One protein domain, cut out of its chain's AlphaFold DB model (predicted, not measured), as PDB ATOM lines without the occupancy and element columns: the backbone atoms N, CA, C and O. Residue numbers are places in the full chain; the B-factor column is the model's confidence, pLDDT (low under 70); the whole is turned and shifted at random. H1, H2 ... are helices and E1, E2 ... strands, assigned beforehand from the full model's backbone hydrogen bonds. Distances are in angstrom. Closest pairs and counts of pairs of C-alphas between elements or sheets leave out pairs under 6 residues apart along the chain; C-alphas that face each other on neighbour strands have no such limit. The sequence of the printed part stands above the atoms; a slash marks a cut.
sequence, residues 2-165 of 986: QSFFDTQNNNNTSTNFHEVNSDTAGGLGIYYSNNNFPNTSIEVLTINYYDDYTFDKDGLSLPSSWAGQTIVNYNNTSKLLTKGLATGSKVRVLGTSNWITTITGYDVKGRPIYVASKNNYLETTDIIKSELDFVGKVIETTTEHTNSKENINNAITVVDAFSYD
ATOM      1  N   GLN A   2       6.411 -32.752  55.825       47.03
ATOM      2  CA  GLN A   2       7.071 -34.070  55.874       47.03
ATOM      3  C   GLN A   2       6.644 -34.909  57.092       47.03
ATOM      4  O   GLN A   2       6.185 -36.026  56.924       47.03
ATOM      5  N   SER A   3       6.628 -34.325  58.296       51.47
ATOM      6  CA  SER A   3       6.171 -35.014  59.514       51.47
ATOM      7  C   SER A   3       4.719 -35.507  59.454       51.47
ATOM      8  O   SER A   3       4.411 -36.567  59.988       51.47
ATOM      9  N   PHE A   4       3.817 -34.771  58.792       63.47
ATOM     10  CA  PHE A   4       2.433 -35.206  58.580       63.47
ATOM     11  C   PHE A   4       2.379 -36.371  57.586       63.47
ATOM     12  O   PHE A   4       1.746 -37.377  57.884       63.47
ATOM     13  N   PHE A   5       3.100 -36.275  56.461       59.62
ATOM     14  CA  PHE A   5       3.233 -37.364  55.487       59.62
ATOM     15  C   PHE A   5       3.816 -38.633  56.115       59.62
ATOM     16  O   PHE A   5       3.270 -39.715  55.920       59.62
ATOM     17  N   ASP A   6       4.854 -38.500  56.938       63.22
ATOM     18  CA  ASP A   6       5.479 -39.613  57.656       63.22
ATOM     19  C   ASP A   6       4.520 -40.228  58.693       63.22
ATOM     20  O   ASP A   6       4.510 -41.439  58.901       63.22
ATOM     21  N   THR A   7       3.662 -39.414  59.319       64.38
ATOM     22  CA  THR A   7       2.640 -39.886  60.271       64.38
ATOM     23  C   THR A   7       1.478 -40.594  59.566       64.38
ATOM     24  O   THR A   7       0.956 -41.577  60.088       64.38
ATOM     25  N   GLN A   8       1.075 -40.133  58.377       62.41
ATOM     26  CA  GLN A   8       0.009 -40.758  57.584       62.41
ATOM     27  C   GLN A   8       0.483 -42.036  56.877       62.41
ATOM     28  O   GLN A   8      -0.248 -43.018  56.868       62.41
ATOM     29  N   ASN A   9       1.725 -42.093  56.377       57.78
ATOM     30  CA  ASN A   9       2.286 -43.319  55.783       57.78
ATOM     31  C   ASN A   9       2.389 -44.480  56.787       57.78
ATOM     32  O   ASN A   9       2.345 -45.643  56.391       57.78
ATOM     33  N   ASN A  10       2.507 -44.176  58.082       55.97
ATOM     34  CA  ASN A  10       2.567 -45.181  59.144       55.97
ATOM     35  C   ASN A  10       1.184 -45.659  59.623       55.97
ATOM     36  O   ASN A  10       1.094 -46.693  60.281       55.97
ATOM     37  N   ASN A  11       0.107 -44.949  59.275       52.78
ATOM     38  CA  ASN A  11      -1.260 -45.293  59.649       52.78
ATOM     39  C   ASN A  11      -2.039 -45.653  58.382       52.78
ATOM     40  O   ASN A  11      -2.548 -44.782  57.691       52.78
ATOM     41  N   ASN A  12      -2.129 -46.947  58.070       49.22
ATOM     42  CA  ASN A  12      -2.893 -47.484  56.940       49.22
ATOM     43  C   ASN A  12      -4.414 -47.277  57.143       49.22
ATOM     44  O   ASN A  12      -5.152 -48.222  57.421       49.22
ATOM     45  N   THR A  13      -4.881 -46.027  57.086       54.00
ATOM     46  CA  THR A  13      -6.289 -45.651  57.221       54.00
ATOM     47  C   THR A  13      -6.894 -45.371  55.852       54.00
ATOM     48  O   THR A  13      -6.317 -44.673  55.024       54.00
ATOM     49  N   SER A  14      -8.102 -45.891  55.628       49.16
ATOM     50  CA  SER A  14      -8.911 -45.769  54.406       49.16
ATOM     51  C   SER A  14      -9.478 -44.356  54.160       49.16
ATOM     52  O   SER A  14     -10.592 -44.203  53.657       49.16
ATOM     53  N   THR A  15      -8.779 -43.312  54.591       54.69
ATOM     54  CA  THR A  15      -9.215 -41.919  54.486       54.69
ATOM     55  C   THR A  15      -8.915 -41.392  53.087       54.69
ATOM     56  O   THR A  15      -7.763 -41.163  52.733       54.69
ATOM     57  N   ASN A  16      -9.960 -41.211  52.272       51.56
ATOM     58  CA  ASN A  16      -9.841 -40.627  50.937       51.56
ATOM     59  C   ASN A  16      -9.518 -39.128  51.038       51.56
ATOM     60  O   ASN A  16     -10.413 -38.328  51.301       51.56
ATOM     61  N   PHE A  17      -8.274 -38.739  50.760       59.22
ATOM     62  CA  PHE A  17      -7.845 -37.339  50.674       59.22
ATOM     63  C   PHE A  17      -8.248 -36.708  49.328       59.22
ATOM     64  O   PHE A  17      -7.400 -36.414  48.489       59.22
ATOM     65  N   HIS A  18      -9.549 -36.496  49.106       58.03
ATOM     66  CA  HIS A  18     -10.044 -35.659  48.004       58.03
ATOM     67  C   HIS A  18     -10.893 -34.504  48.540       58.03
ATOM     68  O   HIS A  18     -11.605 -34.674  49.527       58.03
ATOM     69  N   GLU A  19     -10.774 -33.327  47.930       65.69
ATOM     70  CA  GLU A  19     -11.735 -32.248  48.150       65.69
ATOM     71  C   GLU A  19     -12.982 -32.527  47.310       65.69
ATOM     72  O   GLU A  19     -12.894 -33.066  46.203       65.69
ATOM     73  N   VAL A  20     -14.150 -32.179  47.838       63.19
ATOM     74  CA  VAL A  20     -15.427 -32.317  47.137       63.19
ATOM     75  C   VAL A  20     -15.888 -30.962  46.623       63.19
ATOM     76  O   VAL A  20     -15.634 -29.926  47.237       63.19
ATOM     77  N   ASN A  21     -16.568 -30.979  45.478       60.81
ATOM     78  CA  ASN A  21     -17.191 -29.789  44.916       60.81
ATOM     79  C   ASN A  21     -18.275 -29.275  45.887       60.81
ATOM     80  O   ASN A  21     -19.046 -30.072  46.424       60.81
ATOM     81  N   SER A  22     -18.308 -27.969  46.142       59.47
ATOM     82  CA  SER A  22     -19.277 -27.308  47.020       59.47
ATOM     83  C   SER A  22     -20.261 -26.499  46.180       59.47
ATOM     84  O   SER A  22     -19.870 -25.529  45.533       59.47
ATOM     85  N   ASP A  23     -21.550 -26.844  46.259       53.97
ATOM     86  CA  ASP A  23     -22.643 -26.154  45.546       53.97
ATOM     87  C   ASP A  23     -22.906 -24.727  46.066       53.97
ATOM     88  O   ASP A  23     -23.577 -23.920  45.420       53.97
ATOM     89  N   THR A  24     -22.364 -24.386  47.235       50.91
ATOM     90  CA  THR A  24     -22.360 -23.026  47.778       50.91
ATOM     91  C   THR A  24     -20.990 -22.404  47.575       50.91
ATOM     92  O   THR A  24     -20.001 -22.900  48.120       50.91
ATOM     93  N   ALA A  25     -20.938 -21.292  46.836       48.78
ATOM     94  CA  ALA A  25     -19.777 -20.412  46.812       48.78
ATOM     95  C   ALA A  25     -19.503 -19.944  48.252       48.78
ATOM     96  O   ALA A  25     -20.176 -19.046  48.760       48.78
ATOM     97  N   GLY A  26     -18.528 -20.560  48.930       46.56
ATOM     98  CA  GLY A  26     -17.942 -19.964  50.132       46.56
ATOM     99  C   GLY A  26     -17.459 -18.564  49.757       46.56
ATOM    100  O   GLY A  26     -17.061 -18.383  48.608       46.56
ATOM    101  N   GLY A  27     -17.548 -17.587  50.668       51.31
ATOM    102  CA  GLY A  27     -17.533 -16.123  50.438       51.31
ATOM    103  C   GLY A  27     -16.382 -15.468  49.640       51.31
ATOM    104  O   GLY A  27     -16.182 -14.267  49.761       51.31
ATOM    105  N   LEU A  28     -15.644 -16.222  48.825       57.06
ATOM    106  CA  LEU A  28     -14.662 -15.811  47.820       57.06
ATOM    107  C   LEU A  28     -14.910 -16.429  46.419       57.06
ATOM    108  O   LEU A  28     -14.152 -16.153  45.492       57.06
ATOM    109  N   GLY A  29     -15.958 -17.245  46.232       60.59
ATOM    110  CA  GLY A  29     -16.214 -17.957  44.970       60.59
ATOM    111  C   GLY A  29     -15.377 -19.228  44.804       60.59
ATOM    112  O   GLY A  29     -15.001 -19.570  43.685       60.59
ATOM    113  N   ILE A  30     -15.040 -19.898  45.911       69.50
ATOM    114  CA  ILE A  30     -14.314 -21.175  45.923       69.50
ATOM    115  C   ILE A  30     -15.347 -22.307  45.941       69.50
ATOM    116  O   ILE A  30     -16.166 -22.377  46.858       69.50
ATOM    117  N   TYR A  31     -15.297 -23.178  44.932       69.56
ATOM    118  CA  TYR A  31     -16.227 -24.301  44.748       69.56
ATOM    119  C   TYR A  31     -15.678 -25.633  45.268       69.56
ATOM    120  O   TYR A  31     -16.150 -26.689  44.882       69.56
ATOM    121  N   TYR A  32     -14.673 -25.617  46.137       69.50
ATOM    122  CA  TYR A  32     -14.111 -26.832  46.722       69.50
ATOM    123  C   TYR A  32     -14.164 -26.757  48.240       69.50
ATOM    124  O   TYR A  32     -14.041 -25.676  48.822       69.50
ATOM    125  N   SER A  33     -14.350 -27.910  48.878       68.62
ATOM    126  CA  SER A  33     -14.145 -28.031  50.315       68.62
ATOM    127  C   SER A  33     -12.688 -27.732  50.695       68.62
ATOM    128  O   SER A  33     -11.796 -27.708  49.849       68.62
ATOM    129  N   ASN A  34     -12.468 -27.473  51.983       70.75
ATOM    130  CA  ASN A  34     -11.143 -27.356  52.590       70.75
ATOM    131  C   ASN A  34     -11.016 -28.397  53.713       70.75
ATOM    132  O   ASN A  34     -10.766 -28.072  54.875       70.75
ATOM    133  N   ASN A  35     -11.355 -29.644  53.395       69.62
ATOM    134  CA  ASN A  35     -11.476 -30.712  54.381       69.62
ATOM    135  C   ASN A  35     -10.147 -31.456  54.585       69.62
ATOM    136  O   ASN A  35      -9.940 -32.041  55.654       69.62
ATOM    137  N   ASN A  36      -9.222 -31.405  53.621       67.00
ATOM    138  CA  ASN A  36      -7.974 -32.163  53.662       67.00
ATOM    139  C   ASN A  36      -6.771 -31.332  54.082       67.00
ATOM    140  O   ASN A  36      -6.734 -30.120  53.944       67.00
ATOM    141  N   PHE A  37      -5.756 -32.019  54.605       63.38
ATOM    142  CA  PHE A  37      -4.537 -31.383  55.081       63.38
ATOM    143  C   PHE A  37      -3.710 -30.753  53.937       63.38
ATOM    144  O   PHE A  37      -3.490 -31.418  52.923       63.38
ATOM    145  N   PRO A  38      -3.124 -29.559  54.147       65.75
ATOM    146  CA  PRO A  38      -3.388 -28.661  55.275       65.75
ATOM    147  C   PRO A  38      -4.814 -28.110  55.157       65.75
ATOM    148  O   PRO A  38      -5.165 -27.681  54.079       65.75
ATOM    149  N   ASN A  39      -5.616 -28.123  56.232       71.88
ATOM    150  CA  ASN A  39      -6.992 -27.573  56.256       71.88
ATOM    151  C   ASN A  39      -7.118 -26.335  57.163       71.88
ATOM    152  O   ASN A  39      -8.182 -25.733  57.294       71.88
ATOM    153  N   THR A  40      -6.018 -25.938  57.800       74.25
ATOM    154  CA  THR A  40      -5.909 -24.760  58.662       74.25
ATOM    155  C   THR A  40      -4.692 -23.950  58.240       74.25
ATOM    156  O   THR A  40      -3.733 -24.501  57.700       74.25
ATOM    157  N   SER A  41      -4.723 -22.639  58.491       75.00
ATOM    158  CA  SER A  41      -3.636 -21.716  58.120       75.00
ATOM    159  C   SER A  41      -3.300 -21.724  56.621       75.00
ATOM    160  O   SER A  41      -2.141 -21.577  56.243       75.00
ATOM    161  N   ILE A  42      -4.313 -21.912  55.770       77.75
ATOM    162  CA  ILE A  42      -4.170 -21.781  54.320       77.75
ATOM    163  C   ILE A  42      -4.568 -20.379  53.918       77.75
ATOM    164  O   ILE A  42      -5.616 -19.868  54.318       77.75
ATOM    165  N   GLU A  43      -3.754 -19.807  53.049       83.50
ATOM    166  CA  GLU A  43      -4.079 -18.594  52.343       83.50
ATOM    167  C   GLU A  43      -4.309 -18.919  50.867       83.50
ATOM    168  O   GLU A  43      -3.418 -19.428  50.192       83.50
ATOM    169  N   VAL A  44      -5.513 -18.651  50.355       85.62
ATOM    170  CA  VAL A  44      -5.766 -18.793  48.916       85.62
ATOM    171  C   VAL A  44      -5.154 -17.594  48.207       85.62
ATOM    172  O   VAL A  44      -5.472 -16.444  48.521       85.62
ATOM    173  N   LEU A  45      -4.269 -17.887  47.261       90.44
ATOM    174  CA  LEU A  45      -3.500 -16.895  46.514       90.44
ATOM    175  C   LEU A  45      -4.035 -16.693  45.093       90.44
ATOM    176  O   LEU A  45      -4.078 -15.570  44.597       90.44
ATOM    177  N   THR A  46      -4.495 -17.769  44.455       91.75
ATOM    178  CA  THR A  46      -5.028 -17.749  43.089       91.75
ATOM    179  C   THR A  46      -6.214 -18.693  42.950       91.75
ATOM    180  O   THR A  46      -6.201 -19.786  43.516       91.75
ATOM    181  N   ILE A  47      -7.202 -18.312  42.145       90.00
ATOM    182  CA  ILE A  47      -8.337 -19.152  41.748       90.00
ATOM    183  C   ILE A  47      -8.459 -19.073  40.226       90.00
ATOM    184  O   ILE A  47      -8.415 -17.979  39.671       90.00
ATOM    185  N   ASN A  48      -8.628 -20.211  39.554       91.00
ATOM    186  CA  ASN A  48      -8.849 -20.274  38.109       91.00
ATOM    187  C   ASN A  48     -10.192 -20.951  37.829       91.00
ATOM    188  O   ASN A  48     -10.464 -22.029  38.357       91.00
ATOM    189  N   TYR A  49     -11.007 -20.313  36.998       89.12
ATOM    190  CA  TYR A  49     -12.318 -20.785  36.576       89.12
ATOM    191  C   TYR A  49     -12.249 -21.260  35.129       89.12
ATOM    192  O   TYR A  49     -11.598 -20.643  34.283       89.12
ATOM    193  N   TYR A  50     -12.936 -22.363  34.860       89.56
ATOM    194  CA  TYR A  50     -13.012 -22.989  33.549       89.56
ATOM    195  C   TYR A  50     -14.474 -23.260  33.199       89.56
ATOM    196  O   TYR A  50     -15.351 -23.164  34.055       89.56
ATOM    197  N   ASP A  51     -14.714 -23.652  31.952       86.50
ATOM    198  CA  ASP A  51     -15.976 -24.203  31.444       86.50
ATOM    199  C   ASP A  51     -17.144 -23.220  31.303       86.50
ATOM    200  O   ASP A  51     -17.835 -23.269  30.285       86.50
ATOM    201  N   ASP A  52     -17.390 -22.332  32.266       87.06
ATOM    202  CA  ASP A  52     -18.518 -21.397  32.261       87.06
ATOM    203  C   ASP A  52     -18.222 -20.066  32.977       87.06
ATOM    204  O   ASP A  52     -17.126 -19.828  33.481       87.06
ATOM    205  N   TYR A  53     -19.197 -19.159  32.983       88.62
ATOM    206  CA  TYR A  53     -19.094 -17.825  33.575       88.62
ATOM    207  C   TYR A  53     -20.010 -17.658  34.795       88.62
ATOM    208  O   TYR A  53     -20.515 -16.559  35.042       88.62
ATOM    209  N   THR A  54     -20.308 -18.727  35.537       86.81
ATOM    210  CA  THR A  54     -21.197 -18.679  36.718       86.81
ATOM    211  C   THR A  54     -20.529 -18.110  37.971       86.81
ATOM    212  O   THR A  54     -21.229 -17.697  38.896       86.81
ATOM    213  N   PHE A  55     -19.198 -18.009  37.978       86.06
ATOM    214  CA  PHE A  55     -18.431 -17.451  39.088       86.06
ATOM    215  C   PHE A  55     -18.682 -15.951  39.316       86.06
ATOM    216  O   PHE A  55     -19.181 -15.220  38.446       86.06
ATOM    217  N   ASP A  56     -18.328 -15.491  40.518       87.81
ATOM    218  CA  ASP A  56     -18.351 -14.077  40.883       87.81
ATOM    219  C   ASP A  56     -17.284 -13.296  40.102       87.81
ATOM    220  O   ASP A  56     -16.082 -13.482  40.294       87.81
ATOM    221  N   LYS A  57     -17.760 -12.407  39.230       90.50
ATOM    222  CA  LYS A  57     -16.958 -11.603  38.301       90.50
ATOM    223  C   LYS A  57     -16.663 -10.199  38.829       90.50
ATOM    224  O   LYS A  57     -16.169  -9.374  38.070       90.50
ATOM    225  N   ASP A  58     -17.004  -9.901  40.085       91.81
ATOM    226  CA  ASP A  58     -16.703  -8.610  40.716       91.81
ATOM    227  C   ASP A  58     -17.232  -7.396  39.911       91.81
ATOM    228  O   ASP A  58     -16.582  -6.366  39.718       91.81
ATOM    229  N   GLY A  59     -18.447  -7.543  39.374       91.38
ATOM    230  CA  GLY A  59     -19.111  -6.525  38.554       91.38
ATOM    231  C   GLY A  59     -18.655  -6.460  37.091       91.38
ATOM    232  O   GLY A  59     -19.259  -5.722  36.314       91.38
ATOM    233  N   LEU A  60     -17.654  -7.246  36.677       93.81
ATOM    234  CA  LEU A  60     -17.280  -7.373  35.268       93.81
ATOM    235  C   LEU A  60     -18.374  -8.094  34.470       93.81
ATOM    236  O   LEU A  60     -19.020  -9.033  34.948       93.81
ATOM    237  N   SER A  61     -18.552  -7.676  33.217       91.25
ATOM    238  CA  SER A  61     -19.541  -8.245  32.301       91.25
ATOM    239  C   SER A  61     -18.928  -8.604  30.948       91.25
ATOM    240  O   SER A  61     -17.941  -8.012  30.509       91.25
ATOM    241  N   LEU A  62     -19.523  -9.612  30.304       92.00
ATOM    242  CA  LEU A  62     -19.194 -10.029  28.943       92.00
ATOM    243  C   LEU A  62     -20.197  -9.406  27.967       92.00
ATOM    244  O   LEU A  62     -21.405  -9.532  28.198       92.00
ATOM    245  N   PRO A  63     -19.746  -8.805  26.856       94.00
ATOM    246  CA  PRO A  63     -20.647  -8.459  25.770       94.00
ATOM    247  C   PRO A  63     -21.128  -9.730  25.046       94.00
ATOM    248  O   PRO A  63     -20.488 -10.778  25.092       94.00
ATOM    249  N   SER A  64     -22.266  -9.652  24.352       92.31
ATOM    250  CA  SER A  64     -22.779 -10.780  23.553       92.31
ATOM    251  C   SER A  64     -21.972 -11.023  22.269       92.31
ATOM    252  O   SER A  64     -21.987 -12.122  21.711       92.31
ATOM    253  N   SER A  65     -21.267 -10.001  21.777       92.56
ATOM    254  CA  SER A  65     -20.412 -10.066  20.590       92.56
ATOM    255  C   SER A  65     -19.388  -8.930  20.578       92.56
ATOM    256  O   SER A  65     -19.588  -7.904  21.230       92.56
ATOM    257  N   TRP A  66     -18.314  -9.105  19.808       93.56
ATOM    258  CA  TRP A  66     -17.329  -8.071  19.487       93.56
ATOM    259  C   TRP A  66     -16.885  -8.213  18.028       93.56
ATOM    260  O   TRP A  66     -16.737  -9.335  17.550       93.56
ATOM    261  N   ALA A  67     -16.703  -7.097  17.311       89.00
ATOM    262  CA  ALA A  67     -16.265  -7.077  15.906       89.00
ATOM    263  C   ALA A  67     -17.037  -8.061  14.989       89.00
ATOM    264  O   ALA A  67     -16.463  -8.784  14.178       89.00
ATOM    265  N   GLY A  68     -18.362  -8.152  15.172       87.19
ATOM    266  CA  GLY A  68     -19.228  -9.070  14.417       87.19
ATOM    267  C   GLY A  68     -19.105 -10.556  14.795       87.19
ATOM    268  O   GLY A  68     -19.818 -11.382  14.228       87.19
ATOM    269  N   GLN A  69     -18.250 -10.912  15.757       87.88
ATOM    270  CA  GLN A  69     -18.053 -12.273  16.256       87.88
ATOM    271  C   GLN A  69     -18.825 -12.477  17.564       87.88
ATOM    272  O   GLN A  69     -18.697 -11.700  18.511       87.88
ATOM    273  N   THR A  70     -19.642 -13.528  17.632       90.75
ATOM    274  CA  THR A  70     -20.359 -13.909  18.857       90.75
ATOM    275  C   THR A  70     -19.379 -14.378  19.927       90.75
ATOM    276  O   THR A  70     -18.534 -15.232  19.647       90.75
ATOM    277  N   ILE A  71     -19.541 -13.881  21.156       91.69
ATOM    278  CA  ILE A  71     -18.848 -14.439  22.318       91.69
ATOM    279  C   ILE A  71     -19.619 -15.669  22.787       91.69
ATOM    280  O   ILE A  71     -20.798 -15.587  23.146       91.69
ATOM    281  N   VAL A  72     -18.973 -16.831  22.753       90.31
ATOM    282  CA  VAL A  72     -19.625 -18.087  23.122       90.31
ATOM    283  C   VAL A  72     -19.901 -18.157  24.615       90.31
ATOM    284  O   VAL A  72     -19.151 -17.642  25.438       90.31
ATOM    285  N   ASN A  73     -21.004 -18.823  24.956       83.69
ATOM    286  CA  ASN A  73     -21.447 -19.020  26.332       83.69
ATOM    287  C   ASN A  73     -21.628 -17.713  27.141       83.69
ATOM    288  O   ASN A  73     -21.681 -17.751  28.371       83.69
ATOM    289  N   TYR A  74     -21.793 -16.556  26.479       81.88
ATOM    290  CA  TYR A  74     -22.184 -15.316  27.156       81.88
ATOM    291  C   TYR A  74     -23.462 -15.568  27.980       81.88
ATOM    292  O   TYR A  74     -24.361 -16.288  27.531       81.88
ATOM    293  N   ASN A  75     -23.544 -15.033  29.201       79.56
ATOM    294  CA  ASN A  75     -24.640 -15.295  30.152       79.56
ATOM    295  C   ASN A  75     -24.953 -16.786  30.397       79.56
ATOM    296  O   ASN A  75     -26.078 -17.129  30.756       79.56
ATOM    297  N   ASN A  76     -23.976 -17.677  30.212       79.81
ATOM    298  CA  ASN A  76     -24.144 -19.123  30.354       79.81
ATOM    299  C   ASN A  76     -25.213 -19.720  29.413       79.81
ATOM    300  O   ASN A  76     -25.905 -20.681  29.755       79.81
ATOM    301  N   THR A  77     -25.376 -19.128  28.224       70.38
ATOM    302  CA  THR A  77     -26.401 -19.512  27.238       70.38
ATOM    303  C   THR A  77     -26.135 -20.854  26.541       70.38
ATOM    304  O   THR A  77     -27.072 -21.434  25.994       70.38
ATOM    305  N   SER A  78     -24.900 -21.383  26.556       66.44
ATOM    306  CA  SER A  78     -24.532 -22.638  25.876       66.44
ATOM    307  C   SER A  78     -23.490 -23.448  26.653       66.44
ATOM    308  O   SER A  78     -22.324 -23.080  26.725       66.44
ATOM    309  N   LYS A  79     -23.874 -24.627  27.161       58.31
ATOM    310  CA  LYS A  79     -23.042 -25.452  28.062       58.31
ATOM    311  C   LYS A  79     -21.860 -26.199  27.410       58.31
ATOM    312  O   LYS A  79     -21.224 -27.001  28.087       58.31
ATOM    313  N   LEU A  80     -21.593 -26.026  26.111       62.34
ATOM    314  CA  LEU A  80     -20.653 -26.899  25.379       62.34
ATOM    315  C   LEU A  80     -19.456 -26.189  24.728       62.34
ATOM    316  O   LEU A  80     -18.496 -26.873  24.389       62.34
ATOM    317  N   LEU A  81     -19.478 -24.864  24.550       77.62
ATOM    318  CA  LEU A  81     -18.490 -24.173  23.698       77.62
ATOM    319  C   LEU A  81     -17.263 -23.617  24.440       77.62
ATOM    320  O   LEU A  81     -16.249 -23.359  23.804       77.62
ATOM    321  N   THR A  82     -17.327 -23.467  25.765       87.06
ATOM    322  CA  THR A  82     -16.202 -23.013  26.612       87.06
ATOM    323  C   THR A  82     -15.615 -24.123  27.480       87.06
ATOM    324  O   THR A  82     -14.751 -23.864  28.314       87.06
ATOM    325  N   LYS A  83     -16.058 -25.370  27.292       88.69
ATOM    326  CA  LYS A  83     -15.582 -26.513  28.074       88.69
ATOM    327  C   LYS A  83     -14.076 -26.727  27.867       88.69
ATOM    328  O   LYS A  83     -13.624 -26.873  26.735       88.69
ATOM    329  N   GLY A  84     -13.316 -26.766  28.956       87.00
ATOM    330  CA  GLY A  84     -11.859 -26.856  29.002       87.00
ATOM    331  C   GLY A  84     -11.128 -25.520  28.840       87.00
ATOM    332  O   GLY A  84      -9.908 -25.495  28.981       87.00
ATOM    333  N   LEU A  85     -11.829 -24.416  28.557       89.38
ATOM    334  CA  LEU A  85     -11.226 -23.088  28.415       89.38
ATOM    335  C   LEU A  85     -11.250 -22.337  29.747       89.38
ATOM    336  O   LEU A  85     -12.218 -22.439  30.496       89.38
ATOM    337  N   ALA A  86     -10.200 -21.560  30.022       93.62
ATOM    338  CA  ALA A  86     -10.114 -20.709  31.207       93.62
ATOM    339  C   ALA A  86     -11.024 -19.482  31.040       93.62
ATOM    340  O   ALA A  86     -10.733 -18.583  30.252       93.62
ATOM    341  N   THR A  87     -12.150 -19.447  31.740       92.88
ATOM    342  CA  THR A  87     -13.182 -18.406  31.610       92.88
ATOM    343  C   THR A  87     -12.954 -17.221  32.543       92.88
ATOM    344  O   THR A  87     -13.446 -16.121  32.271       92.88
ATOM    345  N   GLY A  88     -12.164 -17.403  33.600       92.88
ATOM    346  CA  GLY A  88     -11.673 -16.307  34.419       92.88
ATOM    347  C   GLY A  88     -10.721 -16.736  35.519       92.88
ATOM    348  O   GLY A  88     -10.419 -17.914  35.689       92.88
ATOM    349  N   SER A  89     -10.253 -15.761  36.282       94.94
ATOM    350  CA  SER A  89      -9.345 -15.983  37.400       94.94
ATOM    351  C   SER A  89      -9.509 -14.913  38.473       94.94
ATOM    352  O   SER A  89     -10.060 -13.835  38.235       94.94
ATOM    353  N   LYS A  90      -9.033 -15.231  39.675       94.69
ATOM    354  CA  LYS A  90      -8.831 -14.285  40.769       94.69
ATOM    355  C   LYS A  90      -7.403 -14.429  41.282       94.69
ATOM    356  O   LYS A  90      -6.999 -15.531  41.651       94.69
ATOM    357  N   VAL A  91      -6.655 -13.332  41.329       96.06
ATOM    358  CA  VAL A  91      -5.285 -13.275  41.865       96.06
ATOM    359  C   VAL A  91      -5.267 -12.343  43.066       96.06
ATOM    360  O   VAL A  91      -5.757 -11.215  42.997       96.06
ATOM    361  N   ARG A  92      -4.745 -12.814  44.196       95.25
ATOM    362  CA  ARG A  92      -4.739 -12.036  45.430       95.25
ATOM    363  C   ARG A  92      -3.654 -10.967  45.410       95.25
ATOM    364  O   ARG A  92      -2.538 -11.227  44.977       95.25
ATOM    365  N   VAL A  93      -3.959  -9.793  45.955       97.31
ATOM    366  CA  VAL A  93      -2.956  -8.767  46.258       97.31
ATOM    367  C   VAL A  93      -2.359  -9.053  47.633       97.31
ATOM    368  O   VAL A  93      -3.062  -8.988  48.650       97.31
ATOM    369  N   LEU A  94      -1.073  -9.405  47.665       96.50
ATOM    370  CA  LEU A  94      -0.391  -9.871  48.871       96.50
ATOM    371  C   LEU A  94      -0.381  -8.790  49.959       96.50
ATOM    372  O   LEU A  94      -0.271  -7.599  49.676       96.50
ATOM    373  N   GLY A  95      -0.534  -9.210  51.217       92.12
ATOM    374  CA  GLY A  95      -0.642  -8.295  52.361       92.12
ATOM    375  C   GLY A  95      -1.987  -7.566  52.476       92.12
ATOM    376  O   GLY A  95      -2.152  -6.733  53.363       92.12
ATOM    377  N   THR A  96      -2.967  -7.873  51.617       94.00
ATOM    378  CA  THR A  96      -4.301  -7.250  51.633       94.00
ATOM    379  C   THR A  96      -5.425  -8.287  51.494       94.00
ATOM    380  O   THR A  96      -5.182  -9.482  51.289       94.00
ATOM    381  N   SER A  97      -6.677  -7.833  51.592       91.31
ATOM    382  CA  SER A  97      -7.877  -8.613  51.252       91.31
ATOM    383  C   SER A  97      -8.348  -8.409  49.804       91.31
ATOM    384  O   SER A  97      -9.395  -8.935  49.430       91.31
ATOM    385  N   ASN A  98      -7.621  -7.627  49.001       95.00
ATOM    386  CA  ASN A  98      -8.018  -7.291  47.637       95.00
ATOM    387  C   ASN A  98      -7.683  -8.412  46.653       95.00
ATOM    388  O   ASN A  98      -6.686  -9.125  46.791       95.00
ATOM    389  N   TRP A  99      -8.508  -8.500  45.614       95.19
ATOM    390  CA  TRP A  99      -8.355  -9.432  44.504       95.19
ATOM    391  C   TRP A  99      -8.347  -8.683  43.178       95.19
ATOM    392  O   TRP A  99      -9.043  -7.676  43.018       95.19
ATOM    393  N   ILE A 100      -7.576  -9.215  42.238       96.75
ATOM    394  CA  ILE A 100      -7.637  -8.888  40.821       96.75
ATOM    395  C   ILE A 100      -8.500  -9.961  40.164       96.75
ATOM    396  O   ILE A 100      -8.144 -11.136  40.215       96.75
ATOM    397  N   THR A 101      -9.637  -9.571  39.594       96.50
ATOM    398  CA  THR A 101     -10.569 -10.492  38.928       96.50
ATOM    399  C   THR A 101     -10.455 -10.322  37.423       96.50
ATOM    400  O   THR A 101     -10.567  -9.203  36.930       96.50
ATOM    401  N   THR A 102     -10.278 -11.415  36.684       97.00
ATOM    402  CA  THR A 102     -10.191 -11.407  35.218       97.00
ATOM    403  C   THR A 102     -11.256 -12.314  34.609       97.00
ATOM    404  O   THR A 102     -11.520 -13.403  35.118       97.00
ATOM    405  N   ILE A 103     -11.865 -11.877  33.506       96.19
ATOM    406  CA  ILE A 103     -12.781 -12.666  32.672       96.19
ATOM    407  C   ILE A 103     -12.258 -12.728  31.235       96.19
ATOM    408  O   ILE A 103     -11.780 -11.722  30.708       96.19
ATOM    409  N   THR A 104     -12.407 -13.883  30.584       96.38
ATOM    410  CA  THR A 104     -11.974 -14.099  29.192       96.38
ATOM    411  C   THR A 104     -13.145 -14.563  28.335       96.38
ATOM    412  O   THR A 104     -13.709 -15.629  28.570       96.38
ATOM    413  N   GLY A 105     -13.516 -13.776  27.327       94.69
ATOM    414  CA  GLY A 105     -14.525 -14.088  26.317       94.69
ATOM    415  C   GLY A 105     -13.909 -14.682  25.050       94.69
ATOM    416  O   GLY A 105     -12.942 -14.141  24.507       94.69
ATOM    417  N   TYR A 106     -14.499 -15.774  24.563       93.62
ATOM    418  CA  TYR A 106     -14.011 -16.524  23.406       93.62
ATOM    419  C   TYR A 106     -14.952 -16.419  22.209       93.62
ATOM    420  O   TYR A 106     -16.167 -16.332  22.379       93.62
ATOM    421  N   ASP A 107     -14.401 -16.482  21.001       91.12
ATOM    422  CA  ASP A 107     -15.187 -16.658  19.781       91.12
ATOM    423  C   ASP A 107     -15.644 -18.121  19.589       91.12
ATOM    424  O   ASP A 107     -15.316 -19.022  20.364       91.12
ATOM    425  N   VAL A 108     -16.375 -18.390  18.505       89.44
ATOM    426  CA  VAL A 108     -16.864 -19.742  18.159       89.44
ATOM    427  C   VAL A 108     -15.764 -20.767  17.853       89.44
ATOM    428  O   VAL A 108     -16.056 -21.958  17.771       89.44
ATOM    429  N   LYS A 109     -14.513 -20.329  17.671       89.31
ATOM    430  CA  LYS A 109     -13.336 -21.187  17.473       89.31
ATOM    431  C   LYS A 109     -12.533 -21.373  18.770       89.31
ATOM    432  O   LYS A 109     -11.475 -21.996  18.723       89.31
ATOM    433  N   GLY A 110     -13.003 -20.845  19.904       89.44
ATOM    434  CA  GLY A 110     -12.303 -20.913  21.186       89.44
ATOM    435  C   GLY A 110     -11.100 -19.969  21.284       89.44
ATOM    436  O   GLY A 110     -10.219 -20.193  22.110       89.44
ATOM    437  N   ARG A 111     -11.026 -18.926  20.445       90.56
ATOM    438  CA  ARG A 111      -9.953 -17.917  20.477       90.56
ATOM    439  C   ARG A 111     -10.367 -16.756  21.390       90.56
ATOM    440  O   ARG A 111     -11.510 -16.309  21.278       90.56
ATOM    441  N   PRO A 112      -9.494 -16.258  22.284       92.62
ATOM    442  CA  PRO A 112      -9.833 -15.136  23.154       92.62
ATOM    443  C   PRO A 112      -9.961 -13.849  22.327       92.62
ATOM    444  O   PRO A 112      -9.030 -13.470  21.619       92.62
ATOM    445  N   ILE A 113     -11.115 -13.184  22.413       95.31
ATOM    446  CA  ILE A 113     -11.402 -11.920  21.702       95.31
ATOM    447  C   ILE A 113     -11.814 -10.782  22.641       95.31
ATOM    448  O   ILE A 113     -11.929  -9.634  22.214       95.31
ATOM    449  N   TYR A 114     -12.021 -11.085  23.921       96.88
ATOM    450  CA  TYR A 114     -12.364 -10.121  24.957       96.88
ATOM    451  C   TYR A 114     -11.702 -10.537  26.268       96.88
ATOM    452  O   TYR A 114     -11.856 -11.678  26.696       96.88
ATOM    453  N   VAL A 115     -10.996  -9.627  26.925       97.12
ATOM    454  CA  VAL A 115     -10.453  -9.828  28.270       97.12
ATOM    455  C   VAL A 115     -10.788  -8.593  29.081       97.12
ATOM    456  O   VAL A 115     -10.484  -7.489  28.647       97.12
ATOM    457  N   ALA A 116     -11.401  -8.766  30.246       97.06
ATOM    458  CA  ALA A 116     -11.587  -7.668  31.188       97.06
ATOM    459  C   ALA A 116     -10.979  -8.037  32.535       97.06
ATOM    460  O   ALA A 116     -11.177  -9.152  33.019       97.06
ATOM    461  N   SER A 117     -10.244  -7.104  33.130       97.12
ATOM    462  CA  SER A 117      -9.575  -7.262  34.413       97.12
ATOM    463  C   SER A 117      -9.922  -6.098  35.325       97.12
ATOM    464  O   SER A 117      -9.888  -4.947  34.900       97.12
ATOM    465  N   LYS A 118     -10.258  -6.392  36.578       96.31
ATOM    466  CA  LYS A 118     -10.546  -5.397  37.610       96.31
ATOM    467  C   LYS A 118      -9.600  -5.600  38.777       96.31
ATOM    468  O   LYS A 118      -9.583  -6.674  39.377       96.31
ATOM    469  N   ASN A 119      -8.835  -4.567  39.111       96.44
ATOM    470  CA  ASN A 119      -7.915  -4.568  40.240       96.44
ATOM    471  C   ASN A 119      -8.491  -3.717  41.375       96.44
ATOM    472  O   ASN A 119      -8.461  -2.492  41.311       96.44
ATOM    473  N   ASN A 120      -8.977  -4.355  42.443       94.81
ATOM    474  CA  ASN A 120      -9.590  -3.637  43.567       94.81
ATOM    475  C   ASN A 120      -8.595  -2.861  44.443       94.81
ATOM    476  O   ASN A 120      -8.999  -1.963  45.169       94.81
ATOM    477  N   TYR A 121      -7.301  -3.188  44.397       94.88
ATOM    478  CA  TYR A 121      -6.284  -2.459  45.163       94.88
ATOM    479  C   TYR A 121      -5.897  -1.127  44.499       94.88
ATOM    480  O   TYR A 121      -5.629  -0.126  45.177       94.88
ATOM    481  N   LEU A 122      -5.853  -1.122  43.165       93.69
ATOM    482  CA  LEU A 122      -5.572   0.069  42.360       93.69
ATOM    483  C   LEU A 122      -6.847   0.802  41.917       93.69
ATOM    484  O   LEU A 122      -6.751   1.919  41.430       93.69
ATOM    485  N   GLU A 123      -8.017   0.186  42.103       92.69
ATOM    486  CA  GLU A 123      -9.324   0.624  41.593       92.69
ATOM    487  C   GLU A 123      -9.321   0.873  40.076       92.69
ATOM    488  O   GLU A 123      -9.936   1.820  39.574       92.69
ATOM    489  N   THR A 124      -8.625  -0.002  39.345       93.44
ATOM    490  CA  THR A 124      -8.538   0.052  37.885       93.44
ATOM    491  C   THR A 124      -9.401  -1.006  37.224       93.44
ATOM    492  O   THR A 124      -9.635  -2.086  37.777       93.44
ATOM    493  N   THR A 125      -9.883  -0.695  36.023       94.38
ATOM    494  CA  THR A 125     -10.484  -1.675  35.116       94.38
ATOM    495  C   THR A 125      -9.834  -1.555  33.748       94.38
ATOM    496  O   THR A 125      -9.795  -0.472  33.169       94.38
ATOM    497  N   ASP A 126      -9.345  -2.682  33.242       95.06
ATOM    498  CA  ASP A 126      -8.705  -2.816  31.940       95.06
ATOM    499  C   ASP A 126      -9.543  -3.747  31.065       95.06
ATOM    500  O   ASP A 126      -9.851  -4.871  31.470       95.06
ATOM    501  N   ILE A 127      -9.917  -3.301  29.867       96.06
ATOM    502  CA  ILE A 127     -10.679  -4.100  28.900       96.06
ATOM    503  C   ILE A 127      -9.916  -4.142  27.583       96.06
ATOM    504  O   ILE A 127      -9.697  -3.109  26.962       96.06
ATOM    505  N   ILE A 128      -9.554  -5.340  27.130       96.81
ATOM    506  CA  ILE A 128      -8.875  -5.588  25.857       96.81
ATOM    507  C   ILE A 128      -9.827  -6.339  24.935       96.81
ATOM    508  O   ILE A 128     -10.327  -7.415  25.267       96.81
ATOM    509  N   LYS A 129     -10.055  -5.786  23.749       97.31
ATOM    510  CA  LYS A 129     -10.974  -6.323  22.744       97.31
ATOM    511  C   LYS A 129     -10.200  -6.535  21.455       97.31
ATOM    512  O   LYS A 129      -9.612  -5.586  20.950       97.31
ATOM    513  N   SER A 130     -10.163  -7.765  20.950       95.94
ATOM    514  CA  SER A 130      -9.329  -8.146  19.804       95.94
ATOM    515  C   SER A 130     -10.182  -8.528  18.603       95.94
ATOM    516  O   SER A 130     -11.073  -9.370  18.707       95.94
ATOM    517  N   GLU A 131      -9.878  -7.944  17.450       96.00
ATOM    518  CA  GLU A 131     -10.372  -8.403  16.158       96.00
ATOM    519  C   GLU A 131      -9.330  -9.317  15.512       96.00
ATOM    520  O   GLU A 131      -8.144  -8.985  15.433       96.00
ATOM    521  N   LEU A 132      -9.775 -10.495  15.073       91.38
ATOM    522  CA  LEU A 132      -8.916 -11.539  14.518       91.38
ATOM    523  C   LEU A 132      -9.217 -11.771  13.041       91.38
ATOM    524  O   LEU A 132     -10.382 -11.836  12.646       91.38
ATOM    525  N   ASP A 133      -8.178 -12.023  12.251       86.81
ATOM    526  CA  ASP A 133      -8.324 -12.509  10.884       86.81
ATOM    527  C   ASP A 133      -8.795 -13.982  10.825       86.81
ATOM    528  O   ASP A 133      -9.051 -14.667  11.833       86.81
ATOM    529  N   PHE A 134      -8.906 -14.503   9.599       85.81
ATOM    530  CA  PHE A 134      -9.342 -15.876   9.351       85.81
ATOM    531  C   PHE A 134      -8.455 -16.932  10.039       85.81
ATOM    532  O   PHE A 134      -8.990 -17.936  10.528       85.81
ATOM    533  N   VAL A 135      -7.136 -16.701  10.104       86.56
ATOM    534  CA  VAL A 135      -6.146 -17.627  10.685       86.56
ATOM    535  C   VAL A 135      -5.897 -17.387  12.179       86.56
ATOM    536  O   VAL A 135      -5.214 -18.187  12.812       86.56
ATOM    537  N   GLY A 136      -6.499 -16.352  12.770       86.62
ATOM    538  CA  GLY A 136      -6.406 -16.042  14.198       86.62
ATOM    539  C   GLY A 136      -5.322 -15.044  14.575       86.62
ATOM    540  O   GLY A 136      -4.997 -14.957  15.756       86.62
ATOM    541  N   LYS A 137      -4.771 -14.287  13.622       88.12
ATOM    542  CA  LYS A 137      -3.905 -13.149  13.944       88.12
ATOM    543  C   LYS A 137      -4.734 -11.928  14.288       88.12
ATOM    544  O   LYS A 137      -5.766 -11.677  13.679       88.12
ATOM    545  N   VAL A 138      -4.236 -11.161  15.245       92.75
ATOM    546  CA  VAL A 138      -4.859  -9.922  15.702       92.75
ATOM    547  C   VAL A 138      -4.650  -8.830  14.661       92.75
ATOM    548  O   VAL A 138      -3.506  -8.481  14.389       92.75
ATOM    549  N   ILE A 139      -5.726  -8.297  14.088       96.12
ATOM    550  CA  ILE A 139      -5.684  -7.178  13.130       96.12
ATOM    551  C   ILE A 139      -6.050  -5.843  13.776       96.12
ATOM    552  O   ILE A 139      -5.622  -4.802  13.286       96.12
ATOM    553  N   GLU A 140      -6.761  -5.866  14.902       97.69
ATOM    554  CA  GLU A 140      -7.008  -4.686  15.727       97.69
ATOM    555  C   GLU A 140      -7.137  -5.084  17.203       97.69
ATOM    556  O   GLU A 140      -7.718  -6.124  17.521       97.69
ATOM    557  N   THR A 141      -6.622  -4.255  18.109       97.19
ATOM    558  CA  THR A 141      -6.950  -4.301  19.538       97.19
ATOM    559  C   THR A 141      -7.455  -2.954  20.013       97.19
ATOM    560  O   THR A 141      -6.830  -1.936  19.745       97.19
ATOM    561  N   THR A 142      -8.539  -2.953  20.783       97.25
ATOM    562  CA  THR A 142      -8.981  -1.796  21.570       97.25
ATOM    563  C   THR A 142      -8.754  -2.087  23.049       97.25
ATOM    564  O   THR A 142      -9.355  -3.023  23.580       97.25
ATOM    565  N   THR A 143      -7.925  -1.276  23.700       96.69
ATOM    566  CA  THR A 143      -7.651  -1.310  25.138       96.69
ATOM    567  C   THR A 143      -8.300  -0.107  25.811       96.69
ATOM    568  O   THR A 143      -7.999   1.029  25.461       96.69
ATOM    569  N   GLU A 144      -9.165  -0.341  26.789       95.12
ATOM    570  CA  GLU A 144      -9.793   0.695  27.613       95.12
ATOM    571  C   GLU A 144      -9.267   0.586  29.039       95.12
ATOM    572  O   GLU A 144      -9.333  -0.489  29.632       95.12
ATOM    573  N   HIS A 145      -8.762   1.694  29.580       94.06
ATOM    574  CA  HIS A 145      -8.233   1.772  30.939       94.06
ATOM    575  C   HIS A 145      -8.957   2.845  31.749       94.06
ATOM    576  O   HIS A 145      -8.983   4.013  31.355       94.06
ATOM    577  N   THR A 146      -9.507   2.468  32.903       91.81
ATOM    578  CA  THR A 146     -10.052   3.399  33.900       91.81
ATOM    579  C   THR A 146      -9.306   3.276  35.222       91.81
ATOM    580  O   THR A 146      -8.853   2.192  35.591       91.81
ATOM    581  N   ASN A 147      -9.210   4.388  35.954       87.62
ATOM    582  CA  ASN A 147      -8.626   4.429  37.291       87.62
ATOM    583  C   ASN A 147      -9.444   5.367  38.192       87.62
ATOM    584  O   ASN A 147      -9.305   6.592  38.136       87.62
ATOM    585  N   SER A 148     -10.304   4.770  39.019       80.12
ATOM    586  CA  SER A 148     -11.206   5.503  39.916       80.12
ATOM    587  C   SER A 148     -10.476   6.089  41.127       80.12
ATOM    588  O   SER A 148     -10.849   7.165  41.595       80.12
ATOM    589  N   LYS A 149      -9.399   5.432  41.581       73.56
ATOM    590  CA  LYS A 149      -8.579   5.858  42.723       73.56
ATOM    591  C   LYS A 149      -7.959   7.233  42.498       73.56
ATOM    592  O   LYS A 149      -7.846   8.022  43.432       73.56
ATOM    593  N   GLU A 150      -7.611   7.525  41.246       66.75
ATOM    594  CA  GLU A 150      -6.907   8.746  40.847       66.75
ATOM    595  C   GLU A 150      -7.802   9.770  40.121       66.75
ATOM    596  O   GLU A 150      -7.303  10.678  39.460       66.75
ATOM    597  N   ASN A 151      -9.134   9.663  40.249       60.44
ATOM    598  CA  ASN A 151     -10.126  10.557  39.622       60.44
ATOM    599  C   ASN A 151     -10.044  10.649  38.082       60.44
ATOM    600  O   ASN A 151     -10.501  11.632  37.485       60.44
ATOM    601  N   ILE A 152      -9.505   9.628  37.409       61.28
ATOM    602  CA  ILE A 152      -9.552   9.523  35.947       61.28
ATOM    603  C   ILE A 152     -10.919   8.946  35.571       61.28
ATOM    604  O   ILE A 152     -11.100   7.742  35.403       61.28
ATOM    605  N   ASN A 153     -11.908   9.838  35.481       55.22
ATOM    606  CA  ASN A 153     -13.308   9.464  35.253       55.22
ATOM    607  C   ASN A 153     -13.603   9.041  33.803       55.22
ATOM    608  O   ASN A 153     -14.610   8.381  33.554       55.22
ATOM    609  N   ASN A 154     -12.743   9.416  32.850       70.56
ATOM    610  CA  ASN A 154     -12.874   9.036  31.445       70.56
ATOM    611  C   ASN A 154     -11.829   7.976  31.103       70.56
ATOM    612  O   ASN A 154     -10.650   8.166  31.390       70.56
ATOM    613  N   ALA A 155     -12.265   6.883  30.475       84.38
ATOM    614  CA  ALA A 155     -11.363   5.822  30.055       84.38
ATOM    615  C   ALA A 155     -10.344   6.338  29.032       84.38
ATOM    616  O   ALA A 155     -10.725   6.990  28.059       84.38
ATOM    617  N   ILE A 156      -9.072   5.989  29.221       92.00
ATOM    618  CA  ILE A 156      -8.054   6.123  28.176       92.00
ATOM    619  C   ILE A 156      -8.279   4.967  27.210       92.00
ATOM    620  O   ILE A 156      -8.200   3.805  27.611       92.00
ATOM    621  N   THR A 157      -8.600   5.280  25.956       95.19
ATOM    622  CA  THR A 157      -8.881   4.262  24.937       95.19
ATOM    623  C   THR A 157      -7.744   4.214  23.931       95.19
ATOM    624  O   THR A 157      -7.558   5.150  23.163       95.19
ATOM    625  N   VAL A 158      -6.994   3.121  23.892       96.88
ATOM    626  CA  VAL A 158      -5.915   2.910  22.923       96.88
ATOM    627  C   VAL A 158      -6.378   1.901  21.884       96.88
ATOM    628  O   VAL A 158      -6.795   0.799  22.234       96.88
ATOM    629  N   VAL A 159      -6.317   2.269  20.606       97.69
ATOM    630  CA  VAL A 159      -6.617   1.358  19.497       97.69
ATOM    631  C   VAL A 159      -5.351   1.126  18.692       97.69
ATOM    632  O   VAL A 159      -4.806   2.073  18.127       97.69
ATOM    633  N   ASP A 160      -4.920  -0.128  18.606       97.88
ATOM    634  CA  ASP A 160      -3.817  -0.570  17.760       97.88
ATOM    635  C   ASP A 160      -4.353  -1.365  16.572       97.88
ATOM    636  O   ASP A 160      -5.159  -2.273  16.751       97.88
ATOM    637  N   ALA A 161      -3.877  -1.065  15.367       97.62
ATOM    638  CA  ALA A 161      -4.213  -1.788  14.144       97.62
ATOM    639  C   ALA A 161      -2.959  -2.389  13.505       97.62
ATOM    640  O   ALA A 161      -1.937  -1.710  13.348       97.62
ATOM    641  N   PHE A 162      -3.058  -3.648  13.086       97.00
ATOM    642  CA  PHE A 162      -1.945  -4.458  12.606       97.00
ATOM    643  C   PHE A 162      -2.171  -4.928  11.169       97.00
ATOM    644  O   PHE A 162      -3.278  -5.289  10.773       97.00
ATOM    645  N   SER A 163      -1.096  -4.985  10.386       96.31
ATOM    646  CA  SER A 163      -1.091  -5.681   9.097       96.31
ATOM    647  C   SER A 163       0.064  -6.665   9.025       96.31
ATOM    648  O   SER A 163       1.121  -6.440   9.618       96.31
ATOM    649  N   TYR A 164      -0.135  -7.754   8.288       90.69
ATOM    650  CA  TYR A 164       0.839  -8.829   8.156       90.69
ATOM    651  C   TYR A 164       1.090  -9.157   6.692       90.69
ATOM    652  O   TYR A 164       0.241  -8.923   5.831       90.69
ATOM    653  N   ASP A 165       2.256  -9.731   6.416       85.81
ATOM    654  CA  ASP A 165       2.523 -10.324   5.115       85.81
ATOM    655  C   ASP A 165       1.875 -11.710   4.978       85.81
ATOM    656  O   ASP A 165       1.291 -12.260   5.914       85.81
TER     657      ASP A 165
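Overview. This is residues 2 to 165 of the 986 residues of an uncharacterized protein of Lutibacter sp. HS1-25 (UniProt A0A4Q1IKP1). One twisted wall of seven antiparallel strands, E3 to E9, makes the body, and the long stretch of residues 51 to 85 folds over one face of it without a named element. Beyond the E3 edge sits a small hairpin, E1 and E2, and past it a thin arm leads out to the short helix H1, where residues 6 to 14 stick out, far from the E9 edge. The printed part has 164 residues, with one named helix and then nine named strands, in the order H1, E1, E2, E3, E4, E5, E6, E7, E8, E9; the class is mostly strand, though only 77 residues are in named elements. The large sheet runs E3, E4, E5, E6, E7, E8, E9, all antiparallel. The whole is loose, with a radius of gyration of the C-alphas of 20.1 A, and elongated, spanning 64 by 40 by 33 A.

Arrangement. Begin at the inner strand E6, residues 112 to 119, and its neighbour E7, residues 124 to 132: they form an antiparallel hairpin at 174 degrees, and N 115 and O 128 are 2.8 A apart, within hydrogen-bond range. E8, residues 138 to 147, forms a hairpin with E7, and here look at N 129 and O 142, 2.9 A. The edge strand E9, residues 152 to 164, forms a hairpin with E8, with N 158 and O 143 at 2.8 A. Going the other way from E6, find E5, residues 99 to 106, its hairpin partner, with N 103 and O 116 at 2.9 A. E4, residues 86 to 92, forms a hairpin with E5, with N 91 and O 100 at 2.9 A. The other edge strand, E3, residues 46 to 50, forms a hairpin with E4 at 169 degrees, with N 47 and O 90 at 2.8 A. E3 to E9 make a meander, each strand the antiparallel neighbour of the one before. Their lines turn by 58 degrees from edge to edge. E1, residues 21 to 26, and E2, residues 30 to 32, make a sheet of two strands, an antiparallel hairpin at 151 degrees, with N 22 and O 31 at 2.8 A. The closest C-alphas of E2 and E3 are those of Ile 30 and Ile 47, 7.6 A apart. The helix H1, residues 2 to 9, is not on the large sheet, and it is apart from E2 and from E3. In H1 every O i to N i+4 pair is within hydrogen-bond range.

Along the chain. Find C-alpha 46 at (-5.028, -17.749, 43.089), where E3 begins; it runs 13.5 A. E4 runs 17.5 A, E5 23.0 A, E6 20.2 A, E7 26.1 A and E8 26.2 A. E9, the longest strand with 13 residues, runs 34.9 A and ends at C-alpha 164, at (0.839, -8.829, 8.156). For the first printed residue look at C-alpha 2, at (7.071, -34.070, 55.874), where H1 begins; H1 runs 10.4 A. E1 and E2 are 11.1 A and 5.7 A long. Within the long unnamed stretch, residues 65 to 66 pair with residues 69 to 70, antiparallel.

Size, cuts and confidence. The two C-alphas farthest apart are those of Asn 11 and Asp 165, 64.9 A. Without residues 6 to 14, which stand free, the body spans 59 by 41 by 30 A. The printed part has no cut. The links H1 to E1, E2 to E3 and E3 to E4 are long, with 11, 13 and 35 residues. The mean pLDDT of the printed part is 82.4; it is under 70 at residues 2 to 33, 35 to 38, 78 to 80 and 150 to 153.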